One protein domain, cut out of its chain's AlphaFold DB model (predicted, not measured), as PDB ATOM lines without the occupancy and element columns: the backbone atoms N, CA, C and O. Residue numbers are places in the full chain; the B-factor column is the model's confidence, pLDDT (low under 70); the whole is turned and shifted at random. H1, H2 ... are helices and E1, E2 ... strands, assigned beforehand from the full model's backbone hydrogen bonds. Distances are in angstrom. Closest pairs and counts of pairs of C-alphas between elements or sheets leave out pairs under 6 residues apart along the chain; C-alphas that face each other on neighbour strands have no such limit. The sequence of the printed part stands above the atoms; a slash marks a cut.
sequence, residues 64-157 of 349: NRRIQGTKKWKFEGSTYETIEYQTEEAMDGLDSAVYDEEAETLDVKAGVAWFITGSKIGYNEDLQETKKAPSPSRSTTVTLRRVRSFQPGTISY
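Overview. This is residues 64 to 157 of the 349 residues of the protein "AbiTii domain-containing protein" of Chloroflexi bacterium RBG_19FT_COMBO_62_14 (UniProt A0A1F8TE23). What shape do the atoms make? A long, strongly twisted sheet of four strands, curled like part of a barrel, makes the long axis, with H2 and H3 packed together at one end and H1 near the other. What is it built of? The printed part has 94 residues, with four named strands and three named helices in the order E1, H1, E2, H2, E3, E4, H3, and its class is mixed, helices and strands. The antiparallel sheet runs E2, E1, E4, E3; the whole is a loose rod, radius of gyration of the C-alphas 15.4 A, spanning 47 by 22 by 21 A.

Along the chain. Where are the strands? E1 is residues 66 to 75, 27.4 A long, from C-alpha 66 at (80.327, -101.676, 0.111); E2 is 102 to 107, E3 is 123 to 135 at 27.6 A, and E4 is 140 to 150 at 30.7 A. Where are the helices? H1 is residues 79 to 92, 19.9 A long, H2 is 112 to 121, and H3 is 152 to 157, with C-alpha 157 at (85.083, -100.220, -9.480).

Arrangement. What joins the strands? N 72 and O 147 are 2.9 A apart between E1 and E4, and N 69 and O 104 2.8 A between E2 and E1, within hydrogen-bond range. E3 and E4 form a hairpin, N 131 to O 144 at 2.8 A, and E3 bends by 83 degrees at residue 129. How do the helices stand? H2 and H3 touch, closest C-alphas Ser 119 and Ser 156 at 4.4 A, at a steep tilt of 43 degrees, opposite ways; H1 is apart from both. Each helix only grazes the sheet; every O i to N i+4 pair is within range in H1 and H3, and 5 of 6 in H2.

Size, cuts and confidence. How large is it? The C-alphas farthest apart, Val 112 and Ser 139, are 47.2 A apart. Are there breaks or weak places? The printed part has no cut and no long link; pLDDT is under 70 at residues 81 to 82, 86 to 100 and 135 to 140.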
ATOM      1  N   ASN A  64      85.214-104.308  -0.675       87.06
ATOM      2  CA  ASN A  64      84.768-104.270  -2.068       87.06
ATOM      3  C   ASN A  64      83.267-104.572  -2.247       87.06
ATOM      4  O   ASN A  64      82.751-104.413  -3.348       87.06
ATOM      5  N   ARG A  65      82.556-105.000  -1.196       91.81
ATOM      6  CA  ARG A  65      81.100-105.209  -1.208       91.81
ATOM      7  C   ARG A  65      80.303-103.998  -0.734       91.81
ATOM      8  O   ARG A  65      79.080-104.020  -0.851       91.81
ATOM      9  N   ARG A  66      80.966-102.943  -0.251       91.75
ATOM     10  CA  ARG A  66      80.327-101.676   0.111       91.75
ATOM     11  C   ARG A  66      80.420-100.688  -1.043       91.75
ATOM     12  O   ARG A  66      81.507-100.246  -1.410       91.75
ATOM     13  N   ILE A  67      79.273-100.318  -1.599       93.50
ATOM     14  CA  ILE A  67      79.181 -99.429  -2.760       93.50
ATOM     15  C   ILE A  67      78.665 -98.067  -2.314       93.50
ATOM     16  O   ILE A  67      77.689 -97.982  -1.573       93.50
ATOM     17  N   GLN A  68      79.320 -97.007  -2.783       92.12
ATOM     18  CA  GLN A  68      78.894 -95.629  -2.553       92.12
ATOM     19  C   GLN A  68      77.814 -95.230  -3.565       92.12
ATOM     20  O   GLN A  68      77.921 -95.514  -4.762       92.12
ATOM     21  N   GLY A  69      76.782 -94.555  -3.086       92.00
ATOM     22  CA  GLY A  69      75.692 -94.031  -3.893       92.00
ATOM     23  C   GLY A  69      75.180 -92.715  -3.337       92.00
ATOM     24  O   GLY A  69      75.756 -92.133  -2.416       92.00
ATOM     25  N   THR A  70      74.081 -92.254  -3.913       90.12
ATOM     26  CA  THR A  70      73.382 -91.061  -3.444       90.12
ATOM     27  C   THR A  70      71.917 -91.369  -3.208       90.12
ATOM     28  O   THR A  70      71.299 -92.148  -3.940       90.12
ATOM     29  N   LYS A  71      71.343 -90.758  -2.178       89.81
ATOM     30  CA  LYS A  71      69.906 -90.763  -1.928       89.81
ATOM     31  C   LYS A  71      69.349 -89.405  -2.317       89.81
ATOM     32  O   LYS A  71      69.838 -88.387  -1.842       89.81
ATOM     33  N   LYS A  72      68.337 -89.394  -3.185       86.88
ATOM     34  CA  LYS A  72      67.715 -88.158  -3.664       86.88
ATOM     35  C   LYS A  72      66.221 -88.287  -3.877       86.88
ATOM     36  O   LYS A  72      65.698 -89.381  -4.093       86.88
ATOM     37  N   TRP A  73      65.541 -87.151  -3.831       83.75
ATOM     38  CA  TRP A  73      64.143 -87.050  -4.223       83.75
ATOM     39  C   TRP A  73      64.046 -87.020  -5.751       83.75
ATOM     40  O   TRP A  73      64.798 -86.315  -6.419       83.75
ATOM     41  N   LYS A  74      63.147 -87.823  -6.317       80.56
ATOM     42  CA  LYS A  74      62.817 -87.822  -7.745       80.56
ATOM     43  C   LYS A  74      61.333 -87.554  -7.921       80.56
ATOM     44  O   LYS A  74      60.528 -88.106  -7.182       80.56
ATOM     45  N   PHE A  75      60.981 -86.751  -8.917       78.12
ATOM     46  CA  PHE A  75      59.589 -86.509  -9.277       78.12
ATOM     47  C   PHE A  75      58.871 -87.803  -9.686       78.12
ATOM     48  O   PHE A  75      59.452 -88.686 -10.328       78.12
ATOM     49  N   GLU A  76      57.612 -87.914  -9.268       76.94
ATOM     50  CA  GLU A  76      56.704 -88.999  -9.615       76.94
ATOM     51  C   GLU A  76      55.667 -88.495 -10.628       76.94
ATOM     52  O   GLU A  76      54.732 -87.776 -10.285       76.94
ATOM     53  N   GLY A  77      55.847 -88.878 -11.891       73.81
ATOM     54  CA  GLY A  77      54.922 -88.588 -12.985       73.81
ATOM     55  C   GLY A  77      55.419 -89.184 -14.300       73.81
ATOM     56  O   GLY A  77      56.351 -89.994 -14.321       73.81
ATOM     57  N   SER A  78      54.788 -88.817 -15.411       72.12
ATOM     58  CA  SER A  78      55.188 -89.278 -16.742       72.12
ATOM     59  C   SER A  78      56.587 -88.777 -17.132       72.12
ATOM     60  O   SER A  78      57.115 -87.815 -16.571       72.12
ATOM     61  N   THR A  79      57.208 -89.413 -18.131       70.94
ATOM     62  CA  THR A  79      58.531 -89.007 -18.641       70.94
ATOM     63  C   THR A  79      58.540 -87.550 -19.104       70.94
ATOM     64  O   THR A  79      59.488 -86.826 -18.820       70.94
ATOM     65  N   TYR A  80      57.471 -87.119 -19.780       73.06
ATOM     66  CA  TYR A  80      57.308 -85.736 -20.221       73.06
ATOM     67  C   TYR A  80      57.242 -84.784 -19.024       73.06
ATOM     68  O   TYR A  80      58.024 -83.843 -18.949       73.06
ATOM     69  N   GLU A  81      56.396 -85.095 -18.040       68.94
ATOM     70  CA  GLU A  81      56.240 -84.269 -16.840       68.94
ATOM     71  C   GLU A  81      57.514 -84.206 -15.993       68.94
ATOM     72  O   GLU A  81      57.747 -83.195 -15.337       68.94
ATOM     73  N   THR A  82      58.327 -85.267 -16.018       68.62
ATOM     74  CA  THR A  82      59.627 -85.338 -15.338       68.62
ATOM     75  C   THR A  82      60.662 -84.447 -16.017       68.62
ATOM     76  O   THR A  82      61.402 -83.754 -15.328       68.62
ATOM     77  N   ILE A  83      60.730 -84.463 -17.354       70.31
ATOM     78  CA  ILE A  83      61.653 -83.612 -18.122       70.31
ATOM     79  C   ILE A  83      61.256 -82.144 -17.980       70.31
ATOM     80  O   ILE A  83      62.120 -81.298 -17.775       70.31
ATOM     81  N   GLU A  84      59.960 -81.848 -18.065       70.00
ATOM     82  CA  GLU A  84      59.412 -80.506 -17.874       70.00
ATOM     83  C   GLU A  84      59.760 -79.977 -16.476       70.00
ATOM     84  O   GLU A  84      60.394 -78.931 -16.363       70.00
ATOM     85  N   TYR A  85      59.502 -80.772 -15.433       70.31
ATOM     86  CA  TYR A  85      59.852 -80.431 -14.055       70.31
ATOM     87  C   TYR A  85      61.370 -80.220 -13.877       70.31
ATOM     88  O   TYR A  85      61.781 -79.209 -13.325       70.31
ATOM     89  N   GLN A  86      62.222 -81.083 -14.445       68.31
ATOM     90  CA  GLN A  86      63.686 -80.898 -14.423       68.31
ATOM     91  C   GLN A  86      64.162 -79.650 -15.182       68.31
ATOM     92  O   GLN A  86      65.172 -79.049 -14.817       68.31
ATOM     93  N   THR A  87      63.470 -79.276 -16.260       68.38
ATOM     94  CA  THR A  87      63.813 -78.106 -17.080       68.38
ATOM     95  C   THR A  87      63.442 -76.818 -16.354       68.38
ATOM     96  O   THR A  87      64.243 -75.891 -16.303       68.38
ATOM     97  N   GLU A  88      62.265 -76.782 -15.737       65.62
ATOM     98  CA  GLU A  88      61.815 -75.681 -14.881       65.62
ATOM     99  C   GLU A  88      62.734 -75.499 -13.677       65.62
ATOM    100  O   GLU A  88      63.154 -74.388 -13.373       65.62
ATOM    101  N   GLU A  89      63.119 -76.603 -13.038       61.69
ATOM    102  CA  GLU A  89      64.060 -76.600 -11.923       61.69
ATOM    103  C   GLU A  89      65.424 -75.996 -12.305       61.69
ATOM    104  O   GLU A  89      65.997 -75.228 -11.529       61.69
ATOM    105  N   ALA A  90      65.928 -76.293 -13.510       62.47
ATOM    106  CA  ALA A  90      67.184 -75.746 -14.027       62.47
ATOM    107  C   ALA A  90      67.088 -74.266 -14.451       62.47
ATOM    108  O   ALA A  90      68.114 -73.586 -14.505       62.47
ATOM    109  N   MET A  91      65.884 -73.779 -14.772       61.78
ATOM    110  CA  MET A  91      65.641 -72.414 -15.250       61.78
ATOM    111  C   MET A  91      65.273 -71.432 -14.129       61.78
ATOM    112  O   MET A  91      65.773 -70.307 -14.143       61.78
ATOM    113  N   ASP A  92      64.450 -71.847 -13.161       59.91
ATOM    114  CA  ASP A  92      63.862 -70.956 -12.148       59.91
ATOM    115  C   ASP A  92      64.571 -71.001 -10.783       59.91
ATOM    116  O   ASP A  92      64.355 -70.116  -9.956       59.91
ATOM    117  N   GLY A  93      65.439 -71.991 -10.537       57.25
ATOM    118  CA  GLY A  93      66.190 -72.115  -9.283       57.25
ATOM    119  C   GLY A  93      65.282 -72.383  -8.077       57.25
ATOM    120  O   GLY A  93      64.960 -71.483  -7.303       57.25
ATOM    121  N   LEU A  94      64.880 -73.640  -7.899       55.19
ATOM    122  CA  LEU A  94      64.094 -74.083  -6.743       55.19
ATOM    123  C   LEU A  94      64.952 -74.329  -5.484       55.19
ATOM    124  O   LEU A  94      66.146 -74.613  -5.563       55.19
ATOM    125  N   ASP A  95      64.296 -74.228  -4.323       53.19
ATOM    126  CA  ASP A  95      64.836 -74.369  -2.962       53.19
ATOM    127  C   ASP A  95      65.712 -75.630  -2.790       53.19
ATOM    128  O   ASP A  95      65.281 -76.755  -3.073       53.19
ATOM    129  N   SER A  96      66.944 -75.456  -2.295       50.12
ATOM    130  CA  SER A  96      67.948 -76.524  -2.172       50.12
ATOM    131  C   SER A  96      67.480 -77.702  -1.306       50.12
ATOM    132  O   SER A  96      67.908 -78.832  -1.529       50.12
ATOM    133  N   ALA A  97      66.526 -77.473  -0.396       49.94
ATOM    134  CA  ALA A  97      65.907 -78.478   0.477       49.94
ATOM    135  C   ALA A  97      65.004 -79.509  -0.247       49.94
ATOM    136  O   ALA A  97      64.480 -80.454   0.363       49.94
ATOM    137  N   VAL A  98      64.747 -79.335  -1.547       53.84
ATOM    138  CA  VAL A  98      64.048 -80.324  -2.391       53.84
ATOM    139  C   VAL A  98      65.026 -81.376  -2.935       53.84
ATOM    140  O   VAL A  98      64.635 -82.522  -3.165       53.84
ATOM    141  N   TYR A  99      66.311 -81.029  -3.027       55.09
ATOM    142  CA  TYR A  99      67.359 -81.810  -3.680       55.09
ATOM    143  C   TYR A  99      68.456 -82.297  -2.744       55.09
ATOM    144  O   TYR A  99      69.565 -82.529  -3.214       55.09
ATOM    145  N   ASP A 100      68.170 -82.484  -1.455       67.44
ATOM    146  CA  ASP A 100      69.146 -83.055  -0.523       67.44
ATOM    147  C   ASP A 100      69.655 -84.406  -1.058       67.44
ATOM    148  O   ASP A 100      68.994 -85.449  -0.918       67.44
ATOM    149  N   GLU A 101      70.810 -84.350  -1.731       76.25
ATOM    150  CA  GLU A 101      71.606 -85.481  -2.167       76.25
ATOM    151  C   GLU A 101      72.447 -85.884  -0.965       76.25
ATOM    152  O   GLU A 101      73.438 -85.249  -0.607       76.25
ATOM    153  N   GLU A 102      72.009 -86.948  -0.312       86.56
ATOM    154  CA  GLU A 102      72.725 -87.510   0.820       86.56
ATOM    155  C   GLU A 102      73.647 -88.616   0.316       86.56
ATOM    156  O   GLU A 102      73.259 -89.432  -0.530       86.56
ATOM    157  N   ALA A 103      74.868 -88.659   0.848       87.94
ATOM    158  CA  ALA A 103      75.746 -89.799   0.643       87.94
ATOM    159  C   ALA A 103      75.087 -91.055   1.231       87.94
ATOM    160  O   ALA A 103      74.604 -91.047   2.361       87.94
ATOM    161  N   GLU A 104      75.078 -92.136   0.460       92.06
ATOM    162  CA  GLU A 104      74.462 -93.401   0.845       92.06
ATOM    163  C   GLU A 104      75.434 -94.547   0.578       92.06
ATOM    164  O   GLU A 104      76.264 -94.486  -0.333       92.06
ATOM    165  N   THR A 105      75.318 -95.621   1.355       92.12
ATOM    166  CA  THR A 105      76.118 -96.827   1.138       92.12
ATOM    167  C   THR A 105      75.237 -98.055   1.040       92.12
ATOM    168  O   THR A 105      74.235 -98.184   1.738       92.12
ATOM    169  N   LEU A 106      75.618 -98.982   0.167       92.44
ATOM    170  CA  LEU A 106      74.954-100.269   0.034       92.44
ATOM    171  C   LEU A 106      75.951-101.393   0.259       92.44
ATOM    172  O   LEU A 106      76.910-101.550  -0.497       92.44
ATOM    173  N   ASP A 107      75.672-102.196   1.278       93.00
ATOM    174  CA  ASP A 107      76.364-103.448   1.550       93.00
ATOM    175  C   ASP A 107      75.729-104.565   0.699       93.00
ATOM    176  O   ASP A 107      74.632-105.057   0.978       93.00
ATOM    177  N   VAL A 108      76.413-104.953  -0.381       92.81
ATOM    178  CA  VAL A 108      75.902-105.902  -1.378       92.81
ATOM    179  C   VAL A 108      76.283-107.335  -1.017       92.81
ATOM    180  O   VAL A 108      77.412-107.785  -1.234       92.81
ATOM    181  N   LYS A 109      75.291-108.090  -0.538       93.38
ATOM    182  CA  LYS A 109      75.422-109.527  -0.240       93.38
ATOM    183  C   LYS A 109      75.227-110.432  -1.454       93.38
ATOM    184  O   LYS A 109      75.537-111.610  -1.363       93.38
ATOM    185  N   ALA A 110      74.712-109.921  -2.570       93.81
ATOM    186  CA  ALA A 110      74.466-110.722  -3.769       93.81
ATOM    187  C   ALA A 110      75.772-111.244  -4.400       93.81
ATOM    188  O   ALA A 110      76.842-110.663  -4.218       93.81
ATOM    189  N   GLY A 111      75.684-112.335  -5.162       94.50
ATOM    190  CA  GLY A 111      76.822-112.879  -5.907       94.50
ATOM    191  C   GLY A 111      77.344-111.942  -7.003       94.50
ATOM    192  O   GLY A 111      76.714-110.943  -7.362       94.50
ATOM    193  N   VAL A 112      78.492-112.290  -7.584       95.25
ATOM    194  CA  VAL A 112      79.212-111.487  -8.588       95.25
ATOM    195  C   VAL A 112      78.368-111.143  -9.825       95.25
ATOM    196  O   VAL A 112      78.566-110.098 -10.441       95.25
ATOM    197  N   ALA A 113      77.357-111.956 -10.148       95.56
ATOM    198  CA  ALA A 113      76.403-111.675 -11.222       95.56
ATOM    199  C   ALA A 113      75.685-110.322 -11.047       95.56
ATOM    200  O   ALA A 113      75.427-109.629 -12.031       95.56
ATOM    201  N   TRP A 114      75.414-109.910  -9.802       95.62
ATOM    202  CA  TRP A 114      74.829-108.601  -9.508       95.62
ATOM    203  C   TRP A 114      75.766-107.464  -9.926       95.62
ATOM    204  O   TRP A 114      75.329-106.507 -10.559       95.62
ATOM    205  N   PHE A 115      77.067-107.601  -9.653       94.94
ATOM    206  CA  PHE A 115      78.081-106.611 -10.024       94.94
ATOM    207  C   PHE A 115      78.295-106.549 -11.538       94.94
ATOM    208  O   PHE A 115      78.442-105.460 -12.085       94.94
ATOM    209  N   ILE A 116      78.259-107.695 -12.226       94.31
ATOM    210  CA  ILE A 116      78.385-107.770 -13.692       94.31
ATOM    211  C   ILE A 116      77.232-107.033 -14.386       94.31
ATOM    212  O   ILE A 116      77.443-106.351 -15.389       94.31
ATOM    213  N   THR A 117      76.011-107.165 -13.868       95.31
ATOM    214  CA  THR A 117      74.850-106.439 -14.397       95.31
ATOM    215  C   THR A 117      74.900-104.967 -13.992       95.31
ATOM    216  O   THR A 117      74.799-104.084 -14.844       95.31
ATOM    217  N   GLY A 118      75.114-104.682 -12.706       93.56
ATOM    218  CA  GLY A 118      75.110-103.325 -12.159       93.56
ATOM    219  C   GLY A 118      76.226-102.433 -12.708       93.56
ATOM    220  O   GLY A 118      76.018-101.235 -12.867       93.56
ATOM    221  N   SER A 119      77.379-102.986 -13.095       94.19
ATOM    222  CA  SER A 119      78.455-102.215 -13.736       94.19
ATOM    223  C   SER A 119      78.070-101.662 -15.114       94.19
ATOM    224  O   SER A 119      78.690-100.708 -15.579       94.19
ATOM    225  N   LYS A 120      77.036-102.226 -15.756       93.94
ATOM    226  CA  LYS A 120      76.534-101.794 -17.069       93.94
ATOM    227  C   LYS A 120      75.381-100.802 -16.962       93.94
ATOM    228  O   LYS A 120      75.344 -99.839 -17.718       93.94
ATOM    229  N   ILE A 121      74.437-101.051 -16.053       93.75
ATOM    230  CA  ILE A 121      73.164-100.305 -15.987       93.75
ATOM    231  C   ILE A 121      72.976 -99.490 -14.701       93.75
ATOM    232  O   ILE A 121      72.020 -98.726 -14.594       93.75
ATOM    233  N   GLY A 122      73.882 -99.621 -13.731       93.06
ATOM    234  CA  GLY A 122      73.729 -99.039 -12.402       93.06
ATOM    235  C   GLY A 122      72.696 -99.790 -11.563       93.06
ATOM    236  O   GLY A 122      72.200-100.852 -11.941       93.06
ATOM    237  N   TYR A 123      72.360 -99.233 -10.404       93.75
ATOM    238  CA  TYR A 123      71.290 -99.754  -9.557       93.75
ATOM    239  C   TYR A 123      70.500 -98.599  -8.948       93.75
ATOM    240  O   TYR A 123      71.075 -97.644  -8.430       93.75
ATOM    241  N   ASN A 124      69.174 -98.672  -9.033       90.69
ATOM    242  CA  ASN A 124      68.273 -97.711  -8.411       90.69
ATOM    243  C   ASN A 124      67.225 -98.477  -7.612       90.69
ATOM    244  O   ASN A 124      66.663 -99.446  -8.120       90.69
ATOM    245  N   GLU A 125      66.937 -98.014  -6.403       90.50
ATOM    246  CA  GLU A 125      65.883 -98.583  -5.570       90.50
ATOM    247  C   GLU A 125      65.023 -97.472  -4.974       90.50
ATOM    248  O   GLU A 125      65.530 -96.453  -4.498       90.50
ATOM    249  N   ASP A 126      63.714 -97.684  -5.045       87.81
ATOM    250  CA  ASP A 126      62.698 -96.819  -4.466       87.81
ATOM    251  C   ASP A 126      62.516 -97.155  -2.982       87.81
ATOM    252  O   ASP A 126      62.299 -98.317  -2.635       87.81
ATOM    253  N   LEU A 127      62.618 -96.148  -2.115       87.31
ATOM    254  CA  LEU A 127      62.479 -96.312  -0.666       87.31
ATOM    255  C   LEU A 127      61.023 -96.203  -0.201       87.31
ATOM    256  O   LEU A 127      60.766 -96.323   0.992       87.31
ATOM    257  N   GLN A 128      60.076 -95.977  -1.121       85.75
ATOM    258  CA  GLN A 128      58.644 -95.807  -0.839       85.75
ATOM    259  C   GLN A 128      58.321 -94.623   0.090       85.75
ATOM    260  O   GLN A 128      57.203 -94.486   0.582       85.75
ATOM    261  N   GLU A 129      59.289 -93.736   0.315       86.00
ATOM    262  CA  GLU A 129      59.088 -92.474   1.011       86.00
ATOM    263  C   GLU A 129      58.651 -91.420  -0.002       86.00
ATOM    264  O   GLU A 129      59.292 -91.250  -1.042       86.00
ATOM    265  N   THR A 130      57.593 -90.675   0.319       86.81
ATOM    266  CA  THR A 130      57.082 -89.608  -0.546       86.81
ATOM    267  C   THR A 130      57.079 -88.258   0.157       86.81
ATOM    268  O   THR A 130      56.675 -88.164   1.316       86.81
ATOM    269  N   LYS A 131      57.447 -87.197  -0.561       85.31
ATOM    270  CA  LYS A 131      57.385 -85.803  -0.105       85.31
ATOM    271  C   LYS A 131      56.577 -84.980  -1.101       85.31
ATOM    272  O   LYS A 131      56.682 -85.174  -2.305       85.31
ATOM    273  N   LYS A 132      55.776 -84.045  -0.598       82.62
ATOM    274  CA  LYS A 132      55.065 -83.067  -1.424       82.62
ATOM    275  C   LYS A 132      55.922 -81.813  -1.594       82.62
ATOM    276  O   LYS A 132      56.423 -81.297  -0.597       82.62
ATOM    277  N   ALA A 133      56.073 -81.329  -2.823       74.50
ATOM    278  CA  ALA A 133      56.816 -80.109  -3.142       74.50
ATOM    279  C   ALA A 133      55.998 -79.199  -4.078       74.50
ATOM    280  O   ALA A 133      55.189 -79.704  -4.855       74.50
ATOM    281  N   PRO A 134      56.135 -77.866  -4.000       71.88
ATOM    282  CA  PRO A 134      55.492 -76.960  -4.949       71.88
ATOM    283  C   PRO A 134      56.197 -77.007  -6.316       71.88
ATOM    284  O   PRO A 134      57.421 -76.989  -6.372       71.88
ATOM    285  N   SER A 135      55.433 -77.033  -7.412       67.75
ATOM    286  CA  SER A 135      55.948 -76.828  -8.776       67.75
ATOM    287  C   SER A 135      55.661 -75.383  -9.222       67.75
ATOM    288  O   SER A 135      54.485 -75.001  -9.272       67.75
ATOM    289  N   PRO A 136      56.699 -74.572  -9.525       59.00
ATOM    290  CA  PRO A 136      56.560 -73.180  -9.954       59.00
ATOM    291  C   PRO A 136      55.691 -73.003 -11.200       59.00
ATOM    292  O   PRO A 136      54.845 -72.113 -11.234       59.00
ATOM    293  N   SER A 137      55.832 -73.879 -12.196       61.84
ATOM    294  CA  SER A 137      55.088 -73.781 -13.454       61.84
ATOM    295  C   SER A 137      53.633 -74.221 -13.335       61.84
ATOM    296  O   SER A 137      52.741 -73.619 -13.931       61.84
ATOM    297  N   ARG A 138      53.369 -75.272 -12.550       62.47
ATOM    298  CA  ARG A 138      52.051 -75.902 -12.507       62.47
ATOM    299  C   ARG A 138      51.140 -75.272 -11.468       62.47
ATOM    300  O   ARG A 138      49.997 -75.709 -11.364       62.47
ATOM    301  N   SER A 139      51.622 -74.301 -10.678       63.91
ATOM    302  CA  SER A 139      50.880 -73.696  -9.555       63.91
ATOM    303  C   SER A 139      50.188 -74.753  -8.673       63.91
ATOM    304  O   SER A 139      49.096 -74.543  -8.145       63.91
ATOM    305  N   THR A 140      50.804 -75.933  -8.562       69.62
ATOM    306  CA  THR A 140      50.262 -77.135  -7.916       69.62
ATOM    307  C   THR A 140      51.356 -77.847  -7.129       69.62
ATOM    308  O   THR A 140      52.550 -77.572  -7.265       69.62
ATOM    309  N   THR A 141      50.935 -78.753  -6.250       76.62
ATOM    310  CA  THR A 141      51.838 -79.592  -5.467       76.62
ATOM    311  C   THR A 141      52.129 -80.886  -6.214       76.62
ATOM    312  O   THR A 141      51.205 -81.603  -6.593       76.62
ATOM    313  N   VAL A 142      53.409 -81.197  -6.375       78.25
ATOM    314  CA  VAL A 142      53.906 -82.441  -6.959       78.25
ATOM    315  C   VAL A 142      54.322 -83.432  -5.877       78.25
ATOM    316  O   VAL A 142      54.699 -83.038  -4.769       78.25
ATOM    317  N   THR A 143      54.262 -84.724  -6.200       82.94
ATOM    318  CA  THR A 143      54.777 -85.794  -5.341       82.94
ATOM    319  C   THR A 143      56.182 -86.174  -5.793       82.94
ATOM    320  O   THR A 143      56.445 -86.399  -6.973       82.94
ATOM    321  N   LEU A 144      57.097 -86.229  -4.835       83.44
ATOM    322  CA  LEU A 144      58.457 -86.712  -4.998       83.44
ATOM    323  C   LEU A 144      58.598 -88.029  -4.246       83.44
ATOM    324  O   LEU A 144      58.065 -88.163  -3.149       83.44
ATOM    325  N   ARG A 145      59.383 -88.952  -4.788       86.62
ATOM    326  CA  ARG A 145      59.743 -90.230  -4.170       86.62
ATOM    327  C   ARG A 145      61.228 -90.285  -3.834       86.62
ATOM    328  O   ARG A 145      62.056 -89.784  -4.602       86.62
ATOM    329  N   ARG A 146      61.587 -90.877  -2.696       88.56
ATOM    330  CA  ARG A 146      62.988 -91.029  -2.283       88.56
ATOM    331  C   ARG A 146      63.586 -92.254  -2.966       88.56
ATOM    332  O   ARG A 146      63.098 -93.368  -2.814       88.56
ATOM    333  N   VAL A 147      64.664 -92.048  -3.715       89.25
ATOM    334  CA  VAL A 147      65.356 -93.104  -4.461       89.25
ATOM    335  C   VAL A 147      66.823 -93.108  -4.067       89.25
ATOM    336  O   VAL A 147      67.472 -92.059  -4.071       89.25
ATOM    337  N   ARG A 148      67.369 -94.292  -3.784       92.19
ATOM    338  CA  ARG A 148      68.822 -94.490  -3.727       92.19
ATOM    339  C   ARG A 148      69.344 -94.910  -5.095       92.19
ATOM    340  O   ARG A 148      68.752 -95.759  -5.762       92.19
ATOM    341  N   SER A 149      70.428 -94.282  -5.527       90.75
ATOM    342  CA  SER A 149      71.011 -94.425  -6.856       90.75
ATOM    343  C   SER A 149      72.497 -94.744  -6.750       90.75
ATOM    344  O   SER A 149      73.255 -94.033  -6.093       90.75
ATOM    345  N   PHE A 150      72.919 -95.808  -7.424       93.75
ATOM    346  CA  PHE A 150      74.297 -96.276  -7.474       93.75
ATOM    347  C   PHE A 150      74.753 -96.275  -8.925       93.75
ATOM    348  O   PHE A 150      74.191 -96.970  -9.777       93.75
ATOM    349  N   GLN A 151      75.762 -95.454  -9.207       93.25
ATOM    350  CA  GLN A 151      76.242 -95.249 -10.565       93.25
ATOM    351  C   GLN A 151      76.958 -96.502 -11.094       93.25
ATOM    352  O   GLN A 151      77.670 -97.163 -10.327       93.25
ATOM    353  N   PRO A 152      76.852 -96.797 -12.406       94.81
ATOM    354  CA  PRO A 152      77.553 -97.926 -13.018       94.81
ATOM    355  C   PRO A 152      79.063 -97.907 -12.737       94.81
ATOM    356  O   PRO A 152      79.657 -98.949 -12.474       94.81
ATOM    357  N   GLY A 153      79.677 -96.717 -12.705       93.56
ATOM    358  CA  GLY A 153      81.102 -96.536 -12.409       93.56
ATOM    359  C   GLY A 153      81.519 -97.043 -11.025       93.56
ATOM    360  O   GLY A 153      82.531 -97.733 -10.912       93.56
ATOM    361  N   THR A 154      80.725 -96.787  -9.978       93.06
ATOM    362  CA  THR A 154      81.039 -97.264  -8.620       93.06
ATOM    363  C   THR A 154      80.914 -98.783  -8.518       93.06
ATOM    364  O   THR A 154      81.741 -99.438  -7.885       93.06
ATOM    365  N   ILE A 155      79.909 -99.363  -9.183       95.31
ATOM    366  CA  ILE A 155      79.723-100.821  -9.223       95.31
ATOM    367  C   ILE A 155      80.837-101.481 -10.051       95.31
ATOM    368  O   ILE A 155      81.360-102.522  -9.659       95.31
ATOM    369  N   SER A 156      81.251-100.855 -11.156       94.62
ATOM    370  CA  SER A 156      82.382-101.290 -11.982       94.62
ATOM    371  C   SER A 156      83.700-101.281 -11.203       94.62
ATOM    372  O   SER A 156      84.465-102.243 -11.257       94.62
ATOM    373  N   TYR A 157      83.936-100.250 -10.385       94.19
ATOM    374  CA  TYR A 157      85.083-100.220  -9.480       94.19
ATOM    375  C   TYR A 157      85.061-101.393  -8.491       94.19
ATOM    376  O   TYR A 157      86.055-102.113  -8.385       94.19
TER     377      TYR A 157